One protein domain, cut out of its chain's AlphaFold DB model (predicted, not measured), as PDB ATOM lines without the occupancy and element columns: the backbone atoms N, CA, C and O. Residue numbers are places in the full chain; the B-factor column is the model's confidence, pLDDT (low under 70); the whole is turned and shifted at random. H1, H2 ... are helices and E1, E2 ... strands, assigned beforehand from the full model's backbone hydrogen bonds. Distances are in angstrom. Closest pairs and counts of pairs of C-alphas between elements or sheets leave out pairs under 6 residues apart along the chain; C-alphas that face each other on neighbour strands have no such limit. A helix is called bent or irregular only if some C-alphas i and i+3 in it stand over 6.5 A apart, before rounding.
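This is residues 11 to 97 of the 99 residues of an uncharacterized protein of Variovorax sp. EL159 (UniProt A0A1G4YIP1). A strongly twisted, branched sheet of six strands is built round the long strand E4, with E3 and E6 forming one wing at its beginning, E5 and E2 forming another at its end, and short E1 along its other side. H2 and H3 pack on opposite faces of the sheet at the E3 and E6 wing, while short H1 only grazes it. The printed part has 87 residues, with three named helices and six named strands, which follow one another along the chain as E1, E2, H1, H2, E3, H3, E4, E5 and E6; the class is mixed, helices and strands. Of the neighbour pairs, E2 and E5 are parallel, while E1 and E4, E3 and E6, E4 and E5, and E4 and E6 are antiparallel. It is compact and rounded, with a radius of gyration of the C-alphas of 12.2 A and spans of 29 by 28 by 27 A.

E4, residues 68 to 75, has three antiparallel neighbours in staggered pairing. On one side of it, beside residues 71 to 74, is E1, residues 11 to 14, with N 74 and O 11 at 3.0 A. On the other side are E6, residues 91 to 96, with N 69 and O 94 at 2.8 A, and E5, residues 80 to 85, with N 73 and O 82 at 2.9 A. E4 and E5 form a hairpin. E2, residues 25 to 30, is an edge strand parallel to E5 at 32 degrees, with N 27 and O 81 at 2.8 A. E3, residues 50 to 55, is an edge strand antiparallel to E6 at 151 degrees, with N 53 and O 93 at 2.8 A. H3, residues 57 to 65, is on the sheet at a height of 8.7 A, over E6 and along it at 15 degrees on the local plane; their closest C-alphas, of Pro 57 and Val 91, are 6.3 A apart. On the opposite face H2, residues 41 to 47, has a height over the sheet of 7.9 A and is only just over E3, with 3 of its 7 C-alphas falling on it; the closest C-alphas, of Lys 42 and Val 52, are 6.5 A apart. H1, residues 35 to 38, only just touches H2, only at the corner, with 3 pairs of C-alphas within 8 A, the closest being Pro 36 and Lys 42 at 5.1 A. H2 and H3 are apart. Every O i to N i+4 pair is within hydrogen-bond range in H2 and 3 of 5 are in H3; H1 is too short for such a pair.

E4 is 22.0 A long, from C-alpha 68 at (-9.993, 92.161, 110.896) to C-alpha 75 at (0.299, 110.077, 103.366). E6 measures 16.5 A, E2 15.8 A, E5 15.1 A, E3 14.8 A and E1 9.5 A. H3 measures 14.1 A and is irregular, with C-alphas 58 and 61 7.2 A apart; H2 measures 9.9 A and H1 5.0 A. E1 begins at C-alpha 11, (-2.206, 109.092, 109.794), and E6 ends at C-alpha 96, (-10.828, 95.734, 117.243).

The two C-alphas farthest apart, of Glu 66 and Glu 77, are 32.5 A apart. The printed part has no cut and no long link; the link from E1 to E2, 10 residues, is short and the others are tight. The mean pLDDT of the printed part is 84.6, and residues 11 to 23 are under 70.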
ATOM      1  N   LEU A  11      -0.843 109.413 109.404       49.31
ATOM      2  CA  LEU A  11      -2.206 109.092 109.794       49.31
ATOM      3  C   LEU A  11      -2.433 107.614 109.504       49.31
ATOM      4  O   LEU A  11      -2.435 107.164 108.357       49.31
ATOM      5  N   TYR A  12      -2.615 106.847 110.571       55.31
ATOM      6  CA  TYR A  12      -3.037 105.462 110.469       55.31
ATOM      7  C   TYR A  12      -4.551 105.453 110.386       55.31
ATOM      8  O   TYR A  12      -5.236 105.756 111.360       55.31
ATOM      9  N   THR A  13      -5.078 105.179 109.197       54.44
ATOM     10  CA  THR A  13      -6.523 105.101 108.983       54.44
ATOM     11  C   THR A  13      -6.910 103.656 108.741       54.44
ATOM     12  O   THR A  13      -6.318 102.959 107.919       54.44
ATOM     13  N   LEU A  14      -7.902 103.206 109.497       58.94
ATOM     14  CA  LEU A  14      -8.330 101.818 109.567       58.94
ATOM     15  C   LEU A  14      -9.263 101.537 108.384       58.94
ATOM     16  O   LEU A  14     -10.224 102.269 108.139       58.94
ATOM     17  N   GLY A  15      -8.920 100.532 107.582       56.72
ATOM     18  CA  GLY A  15      -9.474 100.343 106.248       56.72
ATOM     19  C   GLY A  15     -10.921  99.859 106.212       56.72
ATOM     20  O   GLY A  15     -11.145  98.694 105.917       56.72
ATOM     21  N   LYS A  16     -11.895 100.767 106.364       46.88
ATOM     22  CA  LYS A  16     -13.272 100.577 105.858       46.88
ATOM     23  C   LYS A  16     -13.917 101.787 105.179       46.88
ATOM     24  O   LYS A  16     -15.086 101.714 104.813       46.88
ATOM     25  N   ASP A  17     -13.164 102.838 104.867       48.69
ATOM     26  CA  ASP A  17     -13.679 103.920 104.022       48.69
ATOM     27  C   ASP A  17     -13.546 103.589 102.529       48.69
ATOM     28  O   ASP A  17     -12.719 104.131 101.796       48.69
ATOM     29  N   TYR A  18     -14.412 102.694 102.045       45.31
ATOM     30  CA  TYR A  18     -14.602 102.450 100.607       45.31
ATOM     31  C   TYR A  18     -14.988 103.728  99.842       45.31
ATOM     32  O   TYR A  18     -14.689 103.842  98.655       45.31
ATOM     33  N   LYS A  19     -15.609 104.710 100.515       43.12
ATOM     34  CA  LYS A  19     -15.968 106.009  99.926       43.12
ATOM     35  C   LYS A  19     -14.762 106.898  99.604       43.12
ATOM     36  O   LYS A  19     -14.882 107.750  98.732       43.12
ATOM     37  N   GLU A  20     -13.615 106.693 100.253       52.44
ATOM     38  CA  GLU A  20     -12.414 107.508 100.025       52.44
ATOM     39  C   GLU A  20     -11.413 106.872  99.055       52.44
ATOM     40  O   GLU A  20     -10.569 107.585  98.518       52.44
ATOM     41  N   ARG A  21     -11.519 105.566  98.754       49.97
ATOM     42  CA  ARG A  21     -10.565 104.860  97.869       49.97
ATOM     43  C   ARG A  21     -10.417 105.489  96.479       49.97
ATOM     44  O   ARG A  21      -9.363 105.377  95.874       49.97
ATOM     45  N   GLY A  22     -11.432 106.196  95.977       54.56
ATOM     46  CA  GLY A  22     -11.340 106.898  94.691       54.56
ATOM     47  C   GLY A  22     -10.383 108.100  94.678       54.56
ATOM     48  O   GLY A  22     -10.037 108.573  93.600       54.56
ATOM     49  N   GLN A  23      -9.969 108.614  95.843       67.12
ATOM     50  CA  GLN A  23      -9.114 109.806  95.948       67.12
ATOM     51  C   GLN A  23      -7.653 109.500  96.282       67.12
ATOM     52  O   GLN A  23      -6.811 110.388  96.138       67.12
ATOM     53  N   TRP A  24      -7.356 108.280  96.734       75.19
ATOM     54  CA  TRP A  24      -6.038 107.901  97.233       75.19
ATOM     55  C   TRP A  24      -5.421 106.833  96.343       75.19
ATOM     56  O   TRP A  24      -6.079 105.875  95.948       75.19
ATOM     57  N   LYS A  25      -4.138 106.995  96.026       82.94
ATOM     58  CA  LYS A  25      -3.380 105.980  95.302       82.94
ATOM     59  C   LYS A  25      -3.035 104.847  96.265       82.94
ATOM     60  O   LYS A  25      -2.315 105.075  97.235       82.94
ATOM     61  N   ASP A  26      -3.528 103.647  95.984       85.12
ATOM     62  CA  ASP A  26      -3.190 102.455  96.759       85.12
ATOM     63  C   ASP A  26      -1.814 101.917  96.339       85.12
ATOM     64  O   ASP A  26      -1.577 101.573  95.178       85.12
ATOM     65  N   GLU A  27      -0.897 101.824  97.296       90.44
ATOM     66  CA  GLU A  27       0.447 101.283  97.120       90.44
ATOM     67  C   GLU A  27       0.747 100.211  98.170       90.44
ATOM     68  O   GLU A  27       0.101 100.117  99.214       90.44
ATOM     69  N   LYS A  28       1.754  99.380  97.903       91.25
ATOM     70  CA  LYS A  28       2.301  98.452  98.896       91.25
ATOM     71  C   LYS A  28       3.593  99.032  99.448       91.25
ATOM     72  O   LYS A  28       4.475  99.401  98.676       91.25
ATOM     73  N   LYS A  29       3.724  99.062 100.771       93.00
ATOM     74  CA  LYS A  29       4.974  99.381 101.460       93.00
ATOM     75  C   LYS A  29       5.541  98.099 102.039       93.00
ATOM     76  O   LYS A  29       4.948  97.504 102.937       93.00
ATOM     77  N   LEU A  30       6.676  97.682 101.488       95.44
ATOM     78  CA  LEU A  30       7.444  96.566 102.010       95.44
ATOM     79  C   LEU A  30       8.079  96.979 103.341       95.44
ATOM     80  O   LEU A  30       8.759  98.002 103.405       95.44
ATOM     81  N   VAL A  31       7.844  96.195 104.387       94.50
ATOM     82  CA  VAL A  31       8.399  96.420 105.724       94.50
ATOM     83  C   VAL A  31       8.921  95.118 106.325       94.50
ATOM     84  O   VAL A  31       8.611  94.025 105.851       94.50
ATOM     85  N   ASP A  32       9.708  95.243 107.390       95.06
ATOM     86  CA  ASP A  32      10.184  94.106 108.172       95.06
ATOM     87  C   ASP A  32       9.129  93.593 109.158       95.06
ATOM     88  O   ASP A  32       8.229  94.315 109.589       95.06
ATOM     89  N   TYR A  33       9.288  92.341 109.595       93.44
ATOM     90  CA  TYR A  33       8.370  91.690 110.536       93.44
ATOM     91  C   TYR A  33       8.178  92.476 111.845       93.44
ATOM     92  O   TYR A  33       7.058  92.570 112.346       93.44
ATOM     93  N   ASN A  34       9.256  93.076 112.366       93.88
ATOM     94  CA  ASN A  34       9.264  93.852 113.615       93.88
ATOM     95  C   ASN A  34       8.905  95.334 113.417       93.88
ATOM     96  O   ASN A  34       8.886  96.099 114.381       93.88
ATOM     97  N   TRP A  35       8.637  95.762 112.180       93.88
ATOM     98  CA  TRP A  35       8.316  97.153 111.874       93.88
ATOM     99  C   TRP A  35       7.131  97.709 112.686       93.88
ATOM    100  O   TRP A  35       7.231  98.857 113.124       93.88
ATOM    101  N   PRO A  36       6.035  96.961 112.954       91.50
ATOM    102  CA  PRO A  36       4.912  97.487 113.729       91.50
ATOM    103  C   PRO A  36       5.313  97.903 115.148       91.50
ATOM    104  O   PRO A  36       4.807  98.901 115.656       91.50
ATOM    105  N   ASP A  37       6.233  97.163 115.770       91.50
ATOM    106  CA  ASP A  37       6.779  97.470 117.092       91.50
ATOM    107  C   ASP A  37       7.786  98.636 117.013       91.50
ATOM    108  O   ASP A  37       7.696  99.582 117.787       91.50
ATOM    109  N   GLN A  38       8.704  98.625 116.039       91.81
ATOM    110  CA  GLN A  38       9.761  99.643 115.913       91.81
ATOM    111  C   GLN A  38       9.255 101.030 115.488       91.81
ATOM    112  O   GLN A  38       9.847 102.043 115.851       91.81
ATOM    113  N   SER A  39       8.177 101.087 114.709       86.38
ATOM    114  CA  SER A  39       7.581 102.340 114.216       86.38
ATOM    115  C   SER A  39       6.615 102.999 115.210       86.38
ATOM    116  O   SER A  39       6.091 104.078 114.929       86.38
ATOM    117  N   GLY A  40       6.305 102.336 116.333       87.75
ATOM    118  CA  GLY A  40       5.222 102.736 117.237       87.75
ATOM    119  C   GLY A  40       3.818 102.549 116.639       87.75
ATOM    120  O   GLY A  40       2.834 103.009 117.216       87.75
ATOM    121  N   PHE A  41       3.692 101.884 115.481       88.88
ATOM    122  CA  PHE A  41       2.395 101.594 114.860       88.88
ATOM    123  C   PHE A  41       1.524 100.750 115.787       88.88
ATOM    124  O   PHE A  41       0.349 101.046 115.984       88.88
ATOM    125  N   LYS A  42       2.098  99.687 116.355       89.50
ATOM    126  CA  LYS A  42       1.379  98.732 117.201       89.50
ATOM    127  C   LYS A  42       0.828  99.381 118.467       89.50
ATOM    128  O   LYS A  42      -0.302  99.093 118.837       89.50
ATOM    129  N   GLU A  43       1.596 100.275 119.085       89.94
ATOM    130  CA  GLU A  43       1.162 101.054 120.249       89.94
ATOM    131  C   GLU A  43      -0.018 101.962 119.889       89.94
ATOM    132  O   GLU A  43      -1.081 101.852 120.491       89.94
ATOM    133  N   LYS A  44       0.100 102.749 118.815       87.19
ATOM    134  CA  LYS A  44      -0.991 103.608 118.324       87.19
ATOM    135  C   LYS A  44      -2.237 102.831 117.897       87.19
ATOM    136  O   LYS A  44      -3.353 103.333 118.017       87.19
ATOM    137  N   ALA A  45      -2.067 101.629 117.352       87.38
ATOM    138  CA  ALA A  45      -3.183 100.749 117.031       87.38
ATOM    139  C   ALA A  45      -3.868 100.256 118.315       87.38
ATOM    140  O   ALA A  45      -5.096 100.290 118.403       87.38
ATOM    141  N   ALA A  46      -3.089  99.883 119.333       89.56
ATOM    142  CA  ALA A  46      -3.600  99.467 120.634       89.56
ATOM    143  C   ALA A  46      -4.331 100.602 121.373       89.56
ATOM    144  O   ALA A  46      -5.409 100.364 121.911       89.56
ATOM    145  N   GLU A  47      -3.827 101.839 121.328       88.56
ATOM    146  CA  GLU A  47      -4.518 103.036 121.847       88.56
ATOM    147  C   GLU A  47      -5.899 103.243 121.203       88.56
ATOM    148  O   GLU A  47      -6.827 103.744 121.833       88.56
ATOM    149  N   GLN A  48      -6.056 102.811 119.949       84.31
ATOM    150  CA  GLN A  48      -7.322 102.842 119.212       84.31
ATOM    151  C   GLN A  48      -8.184 101.582 119.430       84.31
ATOM    152  O   GLN A  48      -9.248 101.441 118.816       84.31
ATOM    153  N   GLY A  49      -7.744 100.667 120.296       89.12
ATOM    154  CA  GLY A  49      -8.427  99.417 120.623       89.12
ATOM    155  C   GLY A  49      -8.225  98.311 119.588       89.12
ATOM    156  O   GLY A  49      -9.098  97.457 119.446       89.12
ATOM    157  N   TYR A  50      -7.128  98.328 118.830       90.06
ATOM    158  CA  TYR A  50      -6.810  97.303 117.836       90.06
ATOM    159  C   TYR A  50      -5.633  96.432 118.262       90.06
ATOM    160  O   TYR A  50      -4.589  96.917 118.687       90.06
ATOM    161  N   GLU A  51      -5.772  95.133 118.030       91.88
ATOM    162  CA  GLU A  51      -4.662  94.190 118.042       91.88
ATOM    163  C   GLU A  51      -4.250  93.890 116.602       91.88
ATOM    164  O   GLU A  51      -5.077  93.472 115.785       91.88
ATOM    165  N   VAL A  52      -2.970  94.102 116.288       93.25
ATOM    166  CA  VAL A  52      -2.418  93.909 114.942       93.25
ATOM    167  C   VAL A  52      -1.643  92.606 114.815       93.25
ATOM    168  O   VAL A  52      -0.971  92.160 115.744       93.25
ATOM    169  N   ARG A  53      -1.706  92.005 113.628       94.56
ATOM    170  CA  ARG A  53      -0.997  90.776 113.282       94.56
ATOM    171  C   ARG A  53      -0.700  90.691 111.790       94.56
ATOM    172  O   ARG A  53      -1.447  91.204 110.959       94.56
ATOM    173  N   TRP A  54       0.342  89.944 111.457       96.69
ATOM    174  CA  TRP A  54       0.619  89.532 110.085       96.69
ATOM    175  C   TRP A  54      -0.325  88.405 109.659       96.69
ATOM    176  O   TRP A  54      -0.540  87.436 110.398       96.69
ATOM    177  N   VAL A  55      -0.904  88.538 108.468       95.81
ATOM    178  CA  VAL A  55      -1.850  87.581 107.889       95.81
ATOM    179  C   VAL A  55      -1.393  87.207 106.488       95.81
ATOM    180  O   VAL A  55      -1.060  88.073 105.685       95.81
ATOM    181  N   ARG A  56      -1.409  85.907 106.183       96.44
ATOM    182  CA  ARG A  56      -1.103  85.417 104.839       96.44
ATOM    183  C   ARG A  56      -2.077  85.975 103.805       96.44
ATOM    184  O   ARG A  56      -3.270  86.060 104.105       96.44
ATOM    185  N   PRO A  57      -1.615  86.294 102.586       93.75
ATOM    186  CA  PRO A  57      -2.449  86.938 101.574       93.75
ATOM    187  C   PRO A  57      -3.696  86.112 101.219       93.75
ATOM    188  O   PRO A  57      -4.770  86.678 101.041       93.75
ATOM    189  N   ASP A  58      -3.602  84.777 101.214       95.25
ATOM    190  CA  ASP A  58      -4.731  83.867 100.961       95.25
ATOM    191  C   ASP A  58      -5.773  83.842 102.095       95.25
ATOM    192  O   ASP A  58      -6.895  83.373 101.906       95.25
ATOM    193  N   LYS A  59      -5.420  84.346 103.284       94.69
ATOM    194  CA  LYS A  59      -6.299  84.410 104.458       94.69
ATOM    195  C   LYS A  59      -6.885  85.792 104.707       94.69
ATOM    196  O   LYS A  59      -7.766  85.888 105.554       94.69
ATOM    197  N   VAL A  60      -6.452  86.827 103.983       92.25
ATOM    198  CA  VAL A  60      -6.921  88.209 104.186       92.25
ATOM    199  C   VAL A  60      -8.443  88.286 104.092       92.25
ATOM    200  O   VAL A  60      -9.079  88.660 105.070       92.25
ATOM    201  N   ALA A  61      -9.032  87.807 102.992       89.75
ATOM    202  CA  ALA A  61     -10.484  87.852 102.790       89.75
ATOM    203  C   ALA A  61     -11.263  87.114 103.895       89.75
ATOM    204  O   ALA A  61     -12.295  87.587 104.361       89.75
ATOM    205  N   ALA A  62     -10.755  85.969 104.360       93.38
ATOM    206  CA  ALA A  62     -11.377  85.238 105.464       93.38
ATOM    207  C   ALA A  62     -11.299  86.027 106.783       93.38
ATOM    208  O   ALA A  62     -12.279  86.090 107.520       93.38
ATOM    209  N   ARG A  63     -10.161  86.670 107.069       92.44
ATOM    210  CA  ARG A  63      -9.988  87.491 108.276       92.44
ATOM    211  C   ARG A  63     -10.817  88.772 108.235       92.44
ATOM    212  O   ARG A  63     -11.311  89.184 109.280       92.44
ATOM    213  N   GLU A  64     -11.041  89.355 107.061       89.75
ATOM    214  CA  GLU A  64     -11.962  90.488 106.902       89.75
ATOM    215  C   GLU A  64     -13.386  90.138 107.354       89.75
ATOM    216  O   GLU A  64     -14.031  90.919 108.058       89.75
ATOM    217  N   LEU A  65     -13.851  88.926 107.034       90.69
ATOM    218  CA  LEU A  65     -15.147  88.418 107.497       90.69
ATOM    219  C   LEU A  65     -15.187  88.177 109.015       90.69
ATOM    220  O   LEU A  65     -16.248  88.266 109.626       90.69
ATOM    221  N   GLU A  66     -14.037  87.916 109.636       89.25
ATOM    222  CA  GLU A  66     -13.889  87.755 111.090       89.25
ATOM    223  C   GLU A  66     -13.705  89.091 111.839       89.25
ATOM    224  O   GLU A  66     -13.500  89.105 113.058       89.25
ATOM    225  N   GLY A  67     -13.783  90.222 111.129       88.38
ATOM    226  CA  GLY A  67     -13.670  91.560 111.711       88.38
ATOM    227  C   GLY A  67     -12.238  92.070 111.860       88.38
ATOM    228  O   GLY A  67     -12.000  92.956 112.680       88.38
ATOM    229  N   TYR A  68     -11.287  91.517 111.106       91.56
ATOM    230  CA  TYR A  68      -9.993  92.161 110.896       91.56
ATOM    231  C   TYR A  68     -10.097  93.188 109.767       91.56
ATOM    232  O   TYR A  68     -10.699  92.923 108.735       91.56
ATOM    233  N   ASP A  69      -9.439  94.326 109.916       90.31
ATOM    234  CA  ASP A  69      -9.289  95.333 108.872       90.31
ATOM    235  C   ASP A  69      -7.822  95.385 108.418       90.31
ATOM    236  O   ASP A  69      -6.898  95.137 109.199       90.31
ATOM    237  N   VAL A  70      -7.583  95.695 107.142       90.38
ATOM    238  CA  VAL A  70      -6.220  95.908 106.629       90.38
ATOM    239  C   VAL A  70      -5.666  97.209 107.201       90.38
ATOM    240  O   VAL A  70      -6.325  98.253 107.170       90.38
ATOM    241  N   MET A  71      -4.450  97.142 107.740       88.56
ATOM    242  CA  MET A  71      -3.770  98.290 108.324       88.56
ATOM    243  C   MET A  71      -3.053  99.084 107.232       88.56
ATOM    244  O   MET A  71      -2.287  98.527 106.440       88.56
ATOM    245  N   LEU A  72      -3.307 100.391 107.201       87.50
ATOM    246  CA  LEU A  72      -2.812 101.293 106.169       87.50
ATOM    247  C   LEU A  72      -1.996 102.425 106.791       87.50
ATOM    248  O   LEU A  72      -2.356 102.988 107.825       87.50
ATOM    249  N   GLU A  73      -0.930 102.805 106.103       84.12
ATOM    250  CA  GLU A  73      -0.238 104.071 106.314       84.12
ATOM    251  C   GLU A  73      -0.754 105.077 105.281       84.12
ATOM    252  O   GLU A  73      -0.620 104.843 104.080       84.12
ATOM    253  N   ARG A  74      -1.369 106.183 105.713       83.31
ATOM    254  CA  ARG A  74      -1.796 107.249 104.798       83.31
ATOM    255  C   ARG A  74      -0.820 108.415 104.822       83.31
ATOM    256  O   ARG A  74      -0.399 108.877 105.878       83.31
ATOM    257  N   ASP A  75      -0.519 108.903 103.629       80.81
ATOM    258  CA  ASP A  75       0.299 110.077 103.366       80.81
ATOM    259  C   ASP A  75      -0.583 111.141 102.713       80.81
ATOM    260  O   ASP A  75      -0.886 111.074 101.518       80.81
ATOM    261  N   ALA A  76      -1.088 112.066 103.532       79.25
ATOM    262  CA  ALA A  76      -2.087 113.044 103.106       79.25
ATOM    263  C   ALA A  76      -1.565 114.061 102.094       79.25
ATOM    264  O   ALA A  76      -2.341 114.546 101.270       79.25
ATOM    265  N   GLU A  77      -0.266 114.346 102.125       80.19
ATOM    266  CA  GLU A  77       0.373 115.237 101.164       80.19
ATOM    267  C   GLU A  77       0.435 114.572  99.789       80.19
ATOM    268  O   GLU A  77      -0.002 115.143  98.789       80.19
ATOM    269  N   ALA A  78       0.889 113.317  99.751       79.88
ATOM    270  CA  ALA A  78       0.996 112.558  98.512       79.88
ATOM    271  C   ALA A  78      -0.344 111.965  98.032       79.88
ATOM    272  O   ALA A  78      -0.417 111.443  96.919       79.88
ATOM    273  N   LYS A  79      -1.397 112.007  98.863       83.44
ATOM    274  CA  LYS A  79      -2.654 111.257  98.677       83.44
ATOM    275  C   LYS A  79      -2.402 109.777  98.373       83.44
ATOM    276  O   LYS A  79      -3.034 109.186  97.499       83.44
ATOM    277  N   VAL A  80      -1.463 109.171  99.098       83.94
ATOM    278  CA  VAL A  80      -1.120 107.749  98.961       83.94
ATOM    279  C   VAL A  80      -1.594 106.988 100.190       83.94
ATOM    280  O   VAL A  80      -1.388 107.426 101.322       83.94
ATOM    281  N   SER A  81      -2.220 105.834  99.972       85.38
ATOM    282  CA  SER A  81      -2.479 104.854 101.018       85.38
ATOM    283  C   SER A  81      -1.590 103.641 100.798       85.38
ATOM    284  O   SER A  81      -1.619 103.013  99.744       85.38
ATOM    285  N   ARG A  82      -0.761 103.321 101.787       88.50
ATOM    286  CA  ARG A  82       0.205 102.232 101.719       88.50
ATOM    287  C   ARG A  82      -0.268 101.060 102.567       88.50
ATOM    288  O   ARG A  82      -0.339 101.154 103.789       88.50
ATOM    289  N   THR A  83      -0.548  99.940 101.912       91.38
ATOM    290  CA  THR A  83      -0.745  98.648 102.572       91.38
ATOM    291  C   THR A  83       0.600  98.121 103.041       91.38
ATOM    292  O   THR A  83       1.530  97.984 102.243       91.38
ATOM    293  N   LEU A  84       0.698  97.820 104.330       92.69
ATOM    294  CA  LEU A  84       1.917  97.307 104.944       92.69
ATOM    295  C   LEU A  84       2.036  95.808 104.656       92.69
ATOM    296  O   LEU A  84       1.160  95.028 105.041       92.69
ATOM    297  N   VAL A  85       3.107  95.415 103.964       95.94
ATOM    298  CA  VAL A  85       3.343  94.024 103.556       95.94
ATOM    299  C   VAL A  85       4.756  93.561 103.892       95.94
ATOM    300  O   VAL A  85       5.701  94.344 103.835       95.94
ATOM    301  N   LEU A  86       4.905  92.277 104.202       96.31
ATOM    302  CA  LEU A  86       6.204  91.614 104.309       96.31
ATOM    303  C   LEU A  86       6.690  91.121 102.942       96.31
ATOM    304  O   LEU A  86       5.933  91.073 101.969       96.31
ATOM    305  N   TRP A  87       7.958  90.710 102.877       95.00
ATOM    306  CA  TRP A  87       8.590  90.191 101.655       95.00
ATOM    307  C   TRP A  87       7.910  88.929 101.110       95.00
ATOM    308  O   TRP A  87       7.908  88.709  99.902       95.00
ATOM    309  N   ASP A  88       7.303  88.129 101.986       92.88
ATOM    310  CA  ASP A  88       6.553  86.918 101.644       92.88
ATOM    311  C   ASP A  88       5.084  87.204 101.276       92.88
ATOM    312  O   ASP A  88       4.308  86.288 101.001       92.88
ATOM    313  N   GLY A  89       4.693  88.482 101.253       93.62
ATOM    314  CA  GLY A  89       3.353  88.928 100.903       93.62
ATOM    315  C   GLY A  89       2.349  88.904 102.055       93.62
ATOM    316  O   GLY A  89       1.178  89.201 101.810       93.62
ATOM    317  N   ASN A  90       2.760  88.588 103.292       96.50
ATOM    318  CA  ASN A  90       1.880  88.761 104.448       96.50
ATOM    319  C   ASN A  90       1.470  90.231 104.592       96.50
ATOM    320  O   ASN A  90       2.290  91.132 104.430       96.50
ATOM    321  N   VAL A  91       0.211  90.464 104.942       95.94
ATOM    322  CA  VAL A  91      -0.392  91.789 105.100       95.94
ATOM    323  C   VAL A  91      -0.602  92.072 106.582       95.94
ATOM    324  O   VAL A  91      -1.032  91.182 107.325       95.94
ATOM    325  N   LEU A  92      -0.312  93.296 107.026       95.06
ATOM    326  CA  LEU A  92      -0.641  93.706 108.388       95.06
ATOM    327  C   LEU A  92      -2.148  93.942 108.483       95.06
ATOM    328  O   LEU A  92      -2.708  94.784 107.781       95.06
ATOM    329  N   MET A  93      -2.804  93.210 109.371       94.50
ATOM    330  CA  MET A  93      -4.219  93.387 109.670       94.50
ATOM    331  C   MET A  93      -4.401  93.661 111.155       94.50
ATOM    332  O   MET A  93      -3.614  93.192 111.974       94.50
ATOM    333  N   GLY A  94      -5.445  94.396 111.509       92.62
ATOM    334  CA  GLY A  94      -5.794  94.713 112.886       92.62
ATOM    335  C   GLY A  94      -7.249  94.388 113.159       92.62
ATOM    336  O   GLY A  94      -8.102  94.637 112.318       92.62
ATOM    337  N   ARG A  95      -7.547  93.828 114.327       92.88
ATOM    338  CA  ARG A  95      -8.919  93.581 114.776       92.88
ATOM    339  C   ARG A  95      -9.198  94.416 116.004       92.88
ATOM    340  O   ARG A  95      -8.357  94.493 116.895       92.88
ATOM    341  N   LYS A  96     -10.392  94.998 116.064       90.06
ATOM    342  CA  LYS A  96     -10.828  95.734 117.243       90.06
ATOM    343  C   LYS A  96     -11.062  94.760 118.399       90.06
ATOM    344  O   LYS A  96     -11.914  93.875 118.300       90.06
ATOM    345  N   VAL A  97     -10.305  94.919 119.473       85.69
ATOM    346  CA  VAL A  97     -10.475  94.187 120.725       85.69
ATOM    347  C   VAL A  97     -11.203  95.151 121.653       85.69
ATOM    348  O   VAL A  97     -10.645  96.166 122.059       85.69
TER     349      VAL A  97